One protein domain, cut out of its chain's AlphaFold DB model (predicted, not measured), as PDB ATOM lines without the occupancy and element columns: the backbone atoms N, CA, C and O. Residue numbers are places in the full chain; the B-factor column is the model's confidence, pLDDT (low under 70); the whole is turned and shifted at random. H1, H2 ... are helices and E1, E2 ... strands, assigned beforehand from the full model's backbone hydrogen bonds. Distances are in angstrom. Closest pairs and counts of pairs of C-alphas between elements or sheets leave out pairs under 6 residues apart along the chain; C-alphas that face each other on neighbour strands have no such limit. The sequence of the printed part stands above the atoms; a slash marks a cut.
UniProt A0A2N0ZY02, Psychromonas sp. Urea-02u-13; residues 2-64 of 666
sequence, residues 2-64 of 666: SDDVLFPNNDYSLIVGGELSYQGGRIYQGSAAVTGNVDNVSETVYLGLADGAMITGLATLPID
ATOM      1  N   SER A   2     -42.549   5.270 -53.067       38.38
ATOM      2  CA  SER A   2     -43.589   5.609 -52.095       38.38
ATOM      3  C   SER A   2     -44.457   4.357 -51.920       38.38
ATOM      4  O   SER A   2     -45.074   3.945 -52.899       38.38
ATOM      5  N   ASP A   3     -44.521   3.795 -50.718       38.22
ATOM      6  CA  ASP A   3     -45.721   3.083 -50.290       38.22
ATOM      7  C   ASP A   3     -46.376   3.998 -49.255       38.22
ATOM      8  O   ASP A   3     -45.846   4.219 -48.166       38.22
ATOM      9  N   ASP A   4     -47.459   4.650 -49.682       43.78
ATOM     10  CA  ASP A   4     -48.294   5.561 -48.896       43.78
ATOM     11  C   ASP A   4     -49.099   4.765 -47.857       43.78
ATOM     12  O   ASP A   4     -50.328   4.705 -47.895       43.78
ATOM     13  N   VAL A   5     -48.412   4.140 -46.905       47.66
ATOM     14  CA  VAL A   5     -49.038   3.800 -45.631       47.66
ATOM     15  C   VAL A   5     -48.832   5.011 -44.731       47.66
ATOM     16  O   VAL A   5     -47.711   5.347 -44.354       47.66
ATOM     17  N   LEU A   6     -49.920   5.726 -44.439       58.84
ATOM     18  CA  LEU A   6     -49.925   6.774 -43.422       58.84
ATOM     19  C   LEU A   6     -49.672   6.111 -42.061       58.84
ATOM     20  O   LEU A   6     -50.608   5.630 -41.432       58.84
ATOM     21  N   PHE A   7     -48.413   6.061 -41.624       63.06
ATOM     22  CA  PHE A   7     -48.076   5.667 -40.259       63.06
ATOM     23  C   PHE A   7     -48.480   6.810 -39.310       63.06
ATOM     24  O   PHE A   7     -47.999   7.936 -39.502       63.06
ATOM     25  N   PRO A   8     -49.385   6.591 -38.336       69.88
ATOM     26  CA  PRO A   8     -49.874   7.667 -37.482       69.88
ATOM     27  C   PRO A   8     -48.737   8.297 -36.667       69.88
ATOM     28  O   PRO A   8     -47.883   7.606 -36.119       69.88
ATOM     29  N   ASN A   9     -48.716   9.627 -36.553       67.81
ATOM     30  CA  ASN A   9     -47.626  10.327 -35.854       67.81
ATOM     31  C   ASN A   9     -47.604  10.046 -34.336       67.81
ATOM     32  O   ASN A   9     -46.564  10.196 -33.695       67.81
ATOM     33  N   ASN A  10     -48.741   9.628 -33.776       69.56
ATOM     34  CA  ASN A  10     -48.908   9.213 -32.384       69.56
ATOM     35  C   ASN A  10     -48.584   7.731 -32.130       69.56
ATOM     36  O   ASN A  10     -48.592   7.324 -30.974       69.56
ATOM     37  N   ASP A  11     -48.315   6.947 -33.173       80.19
ATOM     38  CA  ASP A  11     -47.949   5.535 -33.053       80.19
ATOM     39  C   ASP A  11     -46.422   5.369 -32.973       80.19
ATOM     40  O   ASP A  11     -45.680   6.288 -33.340       80.19
ATOM     41  N   TYR A  12     -45.918   4.234 -32.486       86.69
ATOM     42  CA  TYR A  12     -44.485   4.061 -32.215       86.69
ATOM     43  C   TYR A  12     -43.736   3.397 -33.372       86.69
ATOM     44  O   TYR A  12     -43.917   2.217 -33.655       86.69
ATOM     45  N   SER A  13     -42.820   4.134 -34.002       88.06
ATOM     46  CA  SER A  13     -41.898   3.586 -35.012       88.06
ATOM     47  C   SER A  13     -40.580   3.087 -34.413       88.06
ATOM     48  O   SER A  13     -39.807   2.406 -35.086       88.06
ATOM     49  N   LEU A  14     -40.316   3.427 -33.147       91.31
ATOM     50  CA  LEU A  14     -39.156   2.981 -32.386       91.31
ATOM     51  C   LEU A  14     -39.552   2.709 -30.930       91.31
ATOM     52  O   LEU A  14     -40.075   3.583 -30.244       91.31
ATOM     53  N   ILE A  15     -39.251   1.511 -30.437       93.25
ATOM     54  CA  ILE A  15     -39.494   1.106 -29.048       93.25
ATOM     55  C   ILE A  15     -38.174   0.594 -28.474       93.25
ATOM     56  O   ILE A  15     -37.490  -0.205 -29.113       93.25
ATOM     57  N   VAL A  16     -37.791   1.074 -27.289       94.31
ATOM     58  CA  VAL A  16     -36.480   0.793 -26.686       94.31
ATOM     59  C   VAL A  16     -36.641   0.406 -25.220       94.31
ATOM     60  O   VAL A  16     -36.965   1.252 -24.393       94.31
ATOM     61  N   GLY A  17     -36.344  -0.857 -24.895       89.62
ATOM     62  CA  GLY A  17     -36.413  -1.434 -23.539       89.62
ATOM     63  C   GLY A  17     -35.373  -0.923 -22.530       89.62
ATOM     64  O   GLY A  17     -35.364  -1.344 -21.379       89.62
ATOM     65  N   GLY A  18     -34.457  -0.056 -22.965       91.00
ATOM     66  CA  GLY A  18     -33.329   0.447 -22.180       91.00
ATOM     67  C   GLY A  18     -33.046   1.917 -22.474       91.00
ATOM     68  O   GLY A  18     -33.968   2.702 -22.672       91.00
ATOM     69  N   GLU A  19     -31.774   2.312 -22.503       94.06
ATOM     70  CA  GLU A  19     -31.378   3.687 -22.837       94.06
ATOM     71  C   GLU A  19     -31.274   3.906 -24.351       94.06
ATOM     72  O   GLU A  19     -30.747   3.063 -25.081       94.06
ATOM     73  N   LEU A  20     -31.714   5.076 -24.824       95.50
ATOM     74  CA  LEU A  20     -31.574   5.474 -26.224       95.50
ATOM     75  C   LEU A  20     -30.445   6.501 -26.385       95.50
ATOM     76  O   LEU A  20     -30.520   7.622 -25.885       95.50
ATOM     77  N   SER A  21     -29.420   6.144 -27.164       95.31
ATOM     78  CA  SER A  21     -28.389   7.073 -27.639       95.31
ATOM     79  C   SER A  21     -28.519   7.275 -29.150       95.31
ATOM     80  O   SER A  21     -28.150   6.396 -29.928       95.31
ATOM     81  N   TYR A  22     -28.992   8.452 -29.574       94.31
ATOM     82  CA  TYR A  22     -29.245   8.775 -30.982       94.31
ATOM     83  C   TYR A  22     -28.602  10.115 -31.363       94.31
ATOM     84  O   TYR A  22     -29.150  11.192 -31.145       94.31
ATOM     85  N   GLN A  23     -27.399  10.045 -31.932       92.56
ATOM     86  CA  GLN A  23     -26.540  11.221 -32.122       92.56
ATOM     87  C   GLN A  23     -26.733  11.931 -33.470       92.56
ATOM     88  O   GLN A  23     -26.465  13.128 -33.576       92.56
ATOM     89  N   GLY A  24     -27.228  11.240 -34.496       86.62
ATOM     90  CA  GLY A  24     -27.486  11.843 -35.802       86.62
ATOM     91  C   GLY A  24     -28.352  10.956 -36.684       86.62
ATOM     92  O   GLY A  24     -28.134   9.751 -36.745       86.62
ATOM     93  N   GLY A  25     -29.326  11.562 -37.359       87.38
ATOM     94  CA  GLY A  25     -30.343  10.866 -38.140       87.38
ATOM     95  C   GLY A  25     -31.700  11.548 -38.002       87.38
ATOM     96  O   GLY A  25     -31.783  12.695 -37.558       87.38
ATOM     97  N   ARG A  26     -32.757  10.851 -38.413       88.50
ATOM     98  CA  ARG A  26     -34.135  11.341 -38.364       88.50
ATOM     99  C   ARG A  26     -35.106  10.176 -38.177       88.50
ATOM    100  O   ARG A  26     -34.934   9.141 -38.813       88.50
ATOM    101  N   ILE A  27     -36.140  10.370 -37.359       88.06
ATOM    102  CA  ILE A  27     -37.335   9.516 -37.344       88.06
ATOM    103  C   ILE A  27     -38.351  10.167 -38.284       88.06
ATOM    104  O   ILE A  27     -38.816  11.279 -38.035       88.06
ATOM    105  N   TYR A  28     -38.608   9.531 -39.425       84.19
ATOM    106  CA  TYR A  28     -39.408  10.131 -40.499       84.19
ATOM    107  C   TYR A  28     -40.919  10.028 -40.269       84.19
ATOM    108  O   TYR A  28     -41.661  10.820 -40.847       84.19
ATOM    109  N   GLN A  29     -41.359   9.068 -39.457       84.81
ATOM    110  CA  GLN A  29     -42.756   8.775 -39.141       84.81
ATOM    111  C   GLN A  29     -42.839   8.179 -37.734       84.81
ATOM    112  O   GLN A  29     -41.900   7.499 -37.322       84.81
ATOM    113  N   GLY A  30     -43.949   8.407 -37.029       87.38
ATOM    114  CA  GLY A  30     -44.173   7.870 -35.685       87.38
ATOM    115  C   GLY A  30     -43.304   8.491 -34.587       87.38
ATOM    116  O   GLY A  30     -42.380   9.267 -34.841       87.38
ATOM    117  N   SER A  31     -43.633   8.132 -33.355       91.75
ATOM    118  CA  SER A  31     -42.954   8.504 -32.116       91.75
ATOM    119  C   SER A  31     -41.978   7.412 -31.659       91.75
ATOM    120  O   SER A  31     -41.982   6.295 -32.178       91.75
ATOM    121  N   ALA A  32     -41.145   7.725 -30.664       92.69
ATOM    122  CA  ALA A  32     -40.307   6.756 -29.970       92.69
ATOM    123  C   ALA A  32     -40.682   6.648 -28.486       92.69
ATOM    124  O   ALA A  32     -40.811   7.671 -27.809       92.69
ATOM    125  N   ALA A  33     -40.790   5.421 -27.979       93.88
ATOM    126  CA  ALA A  33     -40.975   5.128 -26.557       93.88
ATOM    127  C   ALA A  33     -39.738   4.423 -25.995       93.88
ATOM    128  O   ALA A  33     -39.238   3.458 -26.578       93.88
ATOM    129  N   VAL A  34     -39.235   4.920 -24.869       94.88
ATOM    130  CA  VAL A  34     -37.985   4.470 -24.256       94.88
ATOM    131  C   VAL A  34     -38.217   4.287 -22.759       94.88
ATOM    132  O   VAL A  34     -38.603   5.239 -22.083       94.88
ATOM    133  N   THR A  35     -37.981   3.089 -22.222       91.50
ATOM    134  CA  THR A  35     -38.105   2.833 -20.772       91.50
ATOM    135  C   THR A  35     -36.995   3.523 -19.988       91.50
ATOM    136  O   THR A  35     -37.199   3.952 -18.856       91.50
ATOM    137  N   GLY A  36     -35.805   3.627 -20.581       90.06
ATOM    138  CA  GLY A  36     -34.660   4.316 -20.001       90.06
ATOM    139  C   GLY A  36     -34.601   5.806 -20.337       90.06
ATOM    140  O   GLY A  36     -35.586   6.452 -20.707       90.06
ATOM    141  N   ASN A  37     -33.401   6.361 -20.186       91.19
ATOM    142  CA  ASN A  37     -33.128   7.771 -20.424       91.19
ATOM    143  C   ASN A  37     -32.861   8.061 -21.918       91.19
ATOM    144  O   ASN A  37     -32.338   7.221 -22.655       91.19
ATOM    145  N   VAL A  38     -33.209   9.276 -22.343       95.06
ATOM    146  CA  VAL A  38     -33.031   9.833 -23.692       95.06
ATOM    147  C   VAL A  38     -32.059  11.026 -23.722       95.06
ATOM    148  O   VAL A  38     -31.939  11.696 -24.742       95.06
ATOM    149  N   ASP A  39     -31.311  11.278 -22.641       93.88
ATOM    150  CA  ASP A  39     -30.327  12.374 -22.520       93.88
ATOM    151  C   ASP A  39     -29.251  12.366 -23.623       93.88
ATOM    152  O   ASP A  39     -28.675  13.401 -23.956       93.88
ATOM    153  N   ASN A  40     -28.983  11.198 -24.211       94.19
ATOM    154  CA  ASN A  40     -28.027  11.018 -25.303       94.19
ATOM    155  C   ASN A  40     -28.689  11.086 -26.695       94.19
ATOM    156  O   ASN A  40     -28.139  10.565 -27.671       94.19
ATOM    157  N   VAL A  41     -29.860  11.709 -26.817       95.62
ATOM    158  CA  VAL A  41     -30.492  12.036 -28.100       95.62
ATOM    159  C   VAL A  41     -30.138  13.474 -28.486       95.62
ATOM    160  O   VAL A  41     -30.342  14.410 -27.717       95.62
ATOM    161  N   SER A  42     -29.584  13.675 -29.685       95.44
ATOM    162  CA  SER A  42     -29.138  15.004 -30.112       95.44
ATOM    163  C   SER A  42     -30.303  15.911 -30.522       95.44
ATOM    164  O   SER A  42     -31.320  15.460 -31.051       95.44
ATOM    165  N   GLU A  43     -30.129  17.227 -30.365       91.75
ATOM    166  CA  GLU A  43     -31.130  18.229 -30.770       91.75
ATOM    167  C   GLU A  43     -31.519  18.093 -32.253       91.75
ATOM    168  O   GLU A  43     -32.676  18.281 -32.622       91.75
ATOM    169  N   THR A  44     -30.580  17.683 -33.113       92.31
ATOM    170  CA  THR A  44     -30.859  17.460 -34.540       92.31
ATOM    171  C   THR A  44     -31.843  16.321 -34.803       92.31
ATOM    172  O   THR A  44     -32.571  16.387 -35.791       92.31
ATOM    173  N   VAL A  45     -31.904  15.310 -33.928       92.38
ATOM    174  CA  VAL A  45     -32.890  14.225 -34.028       92.38
ATOM    175  C   VAL A  45     -34.274  14.742 -33.638       92.38
ATOM    176  O   VAL A  45     -35.226  14.516 -34.382       92.38
ATOM    177  N   TYR A  46     -34.378  15.511 -32.547       92.06
ATOM    178  CA  TYR A  46     -35.634  16.146 -32.122       92.06
ATOM    179  C   TYR A  46     -36.193  17.107 -33.180       92.06
ATOM    180  O   TYR A  46     -37.368  17.033 -33.528       92.06
ATOM    181  N   LEU A  47     -35.345  17.967 -33.755       90.62
ATOM    182  CA  LEU A  47     -35.729  18.873 -34.849       90.62
ATOM    183  C   LEU A  47     -36.098  18.126 -36.140       90.62
ATOM    184  O   LEU A  47     -36.738  18.688 -37.029       90.62
ATOM    185  N   GLY A  48     -35.668  16.871 -36.255       88.62
ATOM    186  CA  GLY A  48     -35.998  15.978 -37.349       88.62
ATOM    187  C   GLY A  48     -37.316  15.229 -37.164       88.62
ATOM    188  O   GLY A  48     -37.718  14.535 -38.084       88.62
ATOM    189  N   LEU A  49     -38.029  15.313 -36.045       89.75
ATOM    190  CA  LEU A  49     -39.247  14.512 -35.879       89.75
ATOM    191  C   LEU A  49     -40.325  14.836 -36.935       89.75
ATOM    192  O   LEU A  49     -40.322  15.896 -37.577       89.75
ATOM    193  N   ALA A  50     -41.212  13.874 -37.190       83.88
ATOM    194  CA  ALA A  50     -42.439  14.125 -37.942       83.88
ATOM    195  C   ALA A  50     -43.359  15.072 -37.148       83.88
ATOM    196  O   ALA A  50     -43.246  15.180 -35.928       83.88
ATOM    197  N   ASP A  51     -44.269  15.771 -37.828       84.00
ATOM    198  CA  ASP A  51     -45.159  16.728 -37.163       84.00
ATOM    199  C   ASP A  51     -46.061  16.018 -36.136       84.00
ATOM    200  O   ASP A  51     -46.804  15.104 -36.484       84.00
ATOM    201  N   GLY A  52     -45.975  16.403 -34.862       85.00
ATOM    202  CA  GLY A  52     -46.698  15.751 -33.762       85.00
ATOM    203  C   GLY A  52     -46.063  14.472 -33.196       85.00
ATOM    204  O   GLY A  52     -46.619  13.915 -32.252       85.00
ATOM    205  N   ALA A  53     -44.915  14.022 -33.712       89.81
ATOM    206  CA  ALA A  53     -44.169  12.906 -33.133       89.81
ATOM    207  C   ALA A  53     -43.327  13.340 -31.922       89.81
ATOM    208  O   ALA A  53     -42.852  14.476 -31.845       89.81
ATOM    209  N   MET A  54     -43.108  12.417 -30.985       91.69
ATOM    210  CA  MET A  54     -42.340  12.650 -29.760       91.69
ATOM    211  C   MET A  54     -41.335  11.527 -29.497       91.69
ATOM    212  O   MET A  54     -41.494  10.410 -29.975       91.69
ATOM    213  N   ILE A  55     -40.293  11.830 -28.723       93.69
ATOM    214  CA  ILE A  55     -39.406  10.829 -28.120       93.69
ATOM    215  C   ILE A  55     -39.628  10.909 -26.613       93.69
ATOM    216  O   ILE A  55     -39.282  11.920 -25.997       93.69
ATOM    217  N   THR A  56     -40.200   9.858 -26.039       92.62
ATOM    218  CA  THR A  56     -40.581   9.799 -24.626       92.62
ATOM    219  C   THR A  56     -39.639   8.862 -23.879       92.62
ATOM    220  O   THR A  56     -39.578   7.676 -24.193       92.62
ATOM    221  N   GLY A  57     -38.899   9.399 -22.906       91.62
ATOM    222  CA  GLY A  57     -38.115   8.616 -21.945       91.62
ATOM    223  C   GLY A  57     -38.934   8.250 -20.708       91.62
ATOM    224  O   GLY A  57     -39.944   8.900 -20.432       91.62
ATOM    225  N   LEU A  58     -38.478   7.243 -19.958       90.88
ATOM    226  CA  LEU A  58     -39.200   6.679 -18.805       90.88
ATOM    227  C   LEU A  58     -40.645   6.265 -19.144       90.88
ATOM    228  O   LEU A  58     -41.547   6.377 -18.315       90.88
ATOM    229  N   ALA A  59     -40.870   5.837 -20.385       86.06
ATOM    230  CA  ALA A  59     -42.173   5.419 -20.870       86.06
ATOM    231  C   ALA A  59     -42.482   3.981 -20.438       86.06
ATOM    232  O   ALA A  59     -41.612   3.110 -20.493       86.06
ATOM    233  N   THR A  60     -43.741   3.712 -20.101       82.69
ATOM    234  CA  THR A  60     -44.271   2.345 -20.126       82.69
ATOM    235  C   THR A  60     -44.331   1.891 -21.581       82.69
ATOM    236  O   THR A  60     -44.845   2.616 -22.435       82.69
ATOM    237  N   LEU A  61     -43.755   0.729 -21.881       84.00
ATOM    238  CA  LEU A  61     -43.688   0.224 -23.248       84.00
ATOM    239  C   LEU A  61     -44.872  -0.698 -23.557       84.00
ATOM    240  O   LEU A  61     -45.294  -1.434 -22.673       84.00
ATOM    241  N   PRO A  62     -45.338  -0.742 -24.817       74.56
ATOM    242  CA  PRO A  62     -46.364  -1.691 -25.258       74.56
ATOM    243  C   PRO A  62     -45.808  -3.109 -25.511       74.56
ATOM    244  O   PRO A  62     -46.509  -3.960 -26.046       74.56
ATOM    245  N   ILE A  63     -44.526  -3.350 -25.212       79.12
ATOM    246  CA  ILE A  63     -43.827  -4.621 -25.437       79.12
ATOM    247  C   ILE A  63     -42.974  -4.935 -24.205       79.12
ATOM    248  O   ILE A  63     -42.160  -4.105 -23.792       79.12
ATOM    249  N   ASP A  64     -43.102  -6.156 -23.682       81.75
ATOM    250  CA  ASP A  64     -42.153  -6.744 -22.733       81.75
ATOM    251  C   ASP A  64     -41.046  -7.480 -23.501       81.75
ATOM    252  O   ASP A  64     -41.272  -8.519 -24.126       81.75
TER     253      ASP A  64
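This is residues 2 to 64 of the 666 residues of a protein of Psychromonas sp. Urea-02u-13 (UniProt A0A2N0ZY02). Little regular structure is present: the chain is wound in loose, stacked turns, mostly of loops, with E1, E2 and residues 55 to 56 side by side along one side and the short H1 in the second turn. The printed part has 63 residues, 13 of them in named elements, in the order E1, E2, H1; the class is mixed, and the two-strand sheet, E1 then E2, is parallel. The whole is compact, with a radius of gyration of the C-alphas of 11.5 A and spans of 32 by 27 by 17 A.

E1, residues 12 to 16, and E2, residues 31 to 34, are parallel neighbours at 14 degrees. C-alphas 14 and 32 face each other at 4.6 A; N 13 and O 31, at 2.9 A, and N 33 and O 14, at 3.0 A, are within hydrogen-bond range. Residues 21 to 22 pair with 40 to 41, and 32 to 33 of E2 with 55 to 56, both parallel. H1, residues 43 to 46, is apart from E1; it is too short for an O i to N i+4 pair, and its one O i to N i+3 pair is within range.

E1 begins at C-alpha 12 (-44.485, 4.061, -32.215) and is 10.3 A long; E2 is 10.1 A. H1, 5.1 A long, ends at C-alpha 46 (-35.634, 16.146, -32.122).

The C-alphas of Ser 2 and Leu 58, the two farthest apart, are 33.6 A apart. The printed part has no cut. The link from E1 to E2 is long, 14 residues. Residues 2 to 10 have pLDDT under 70.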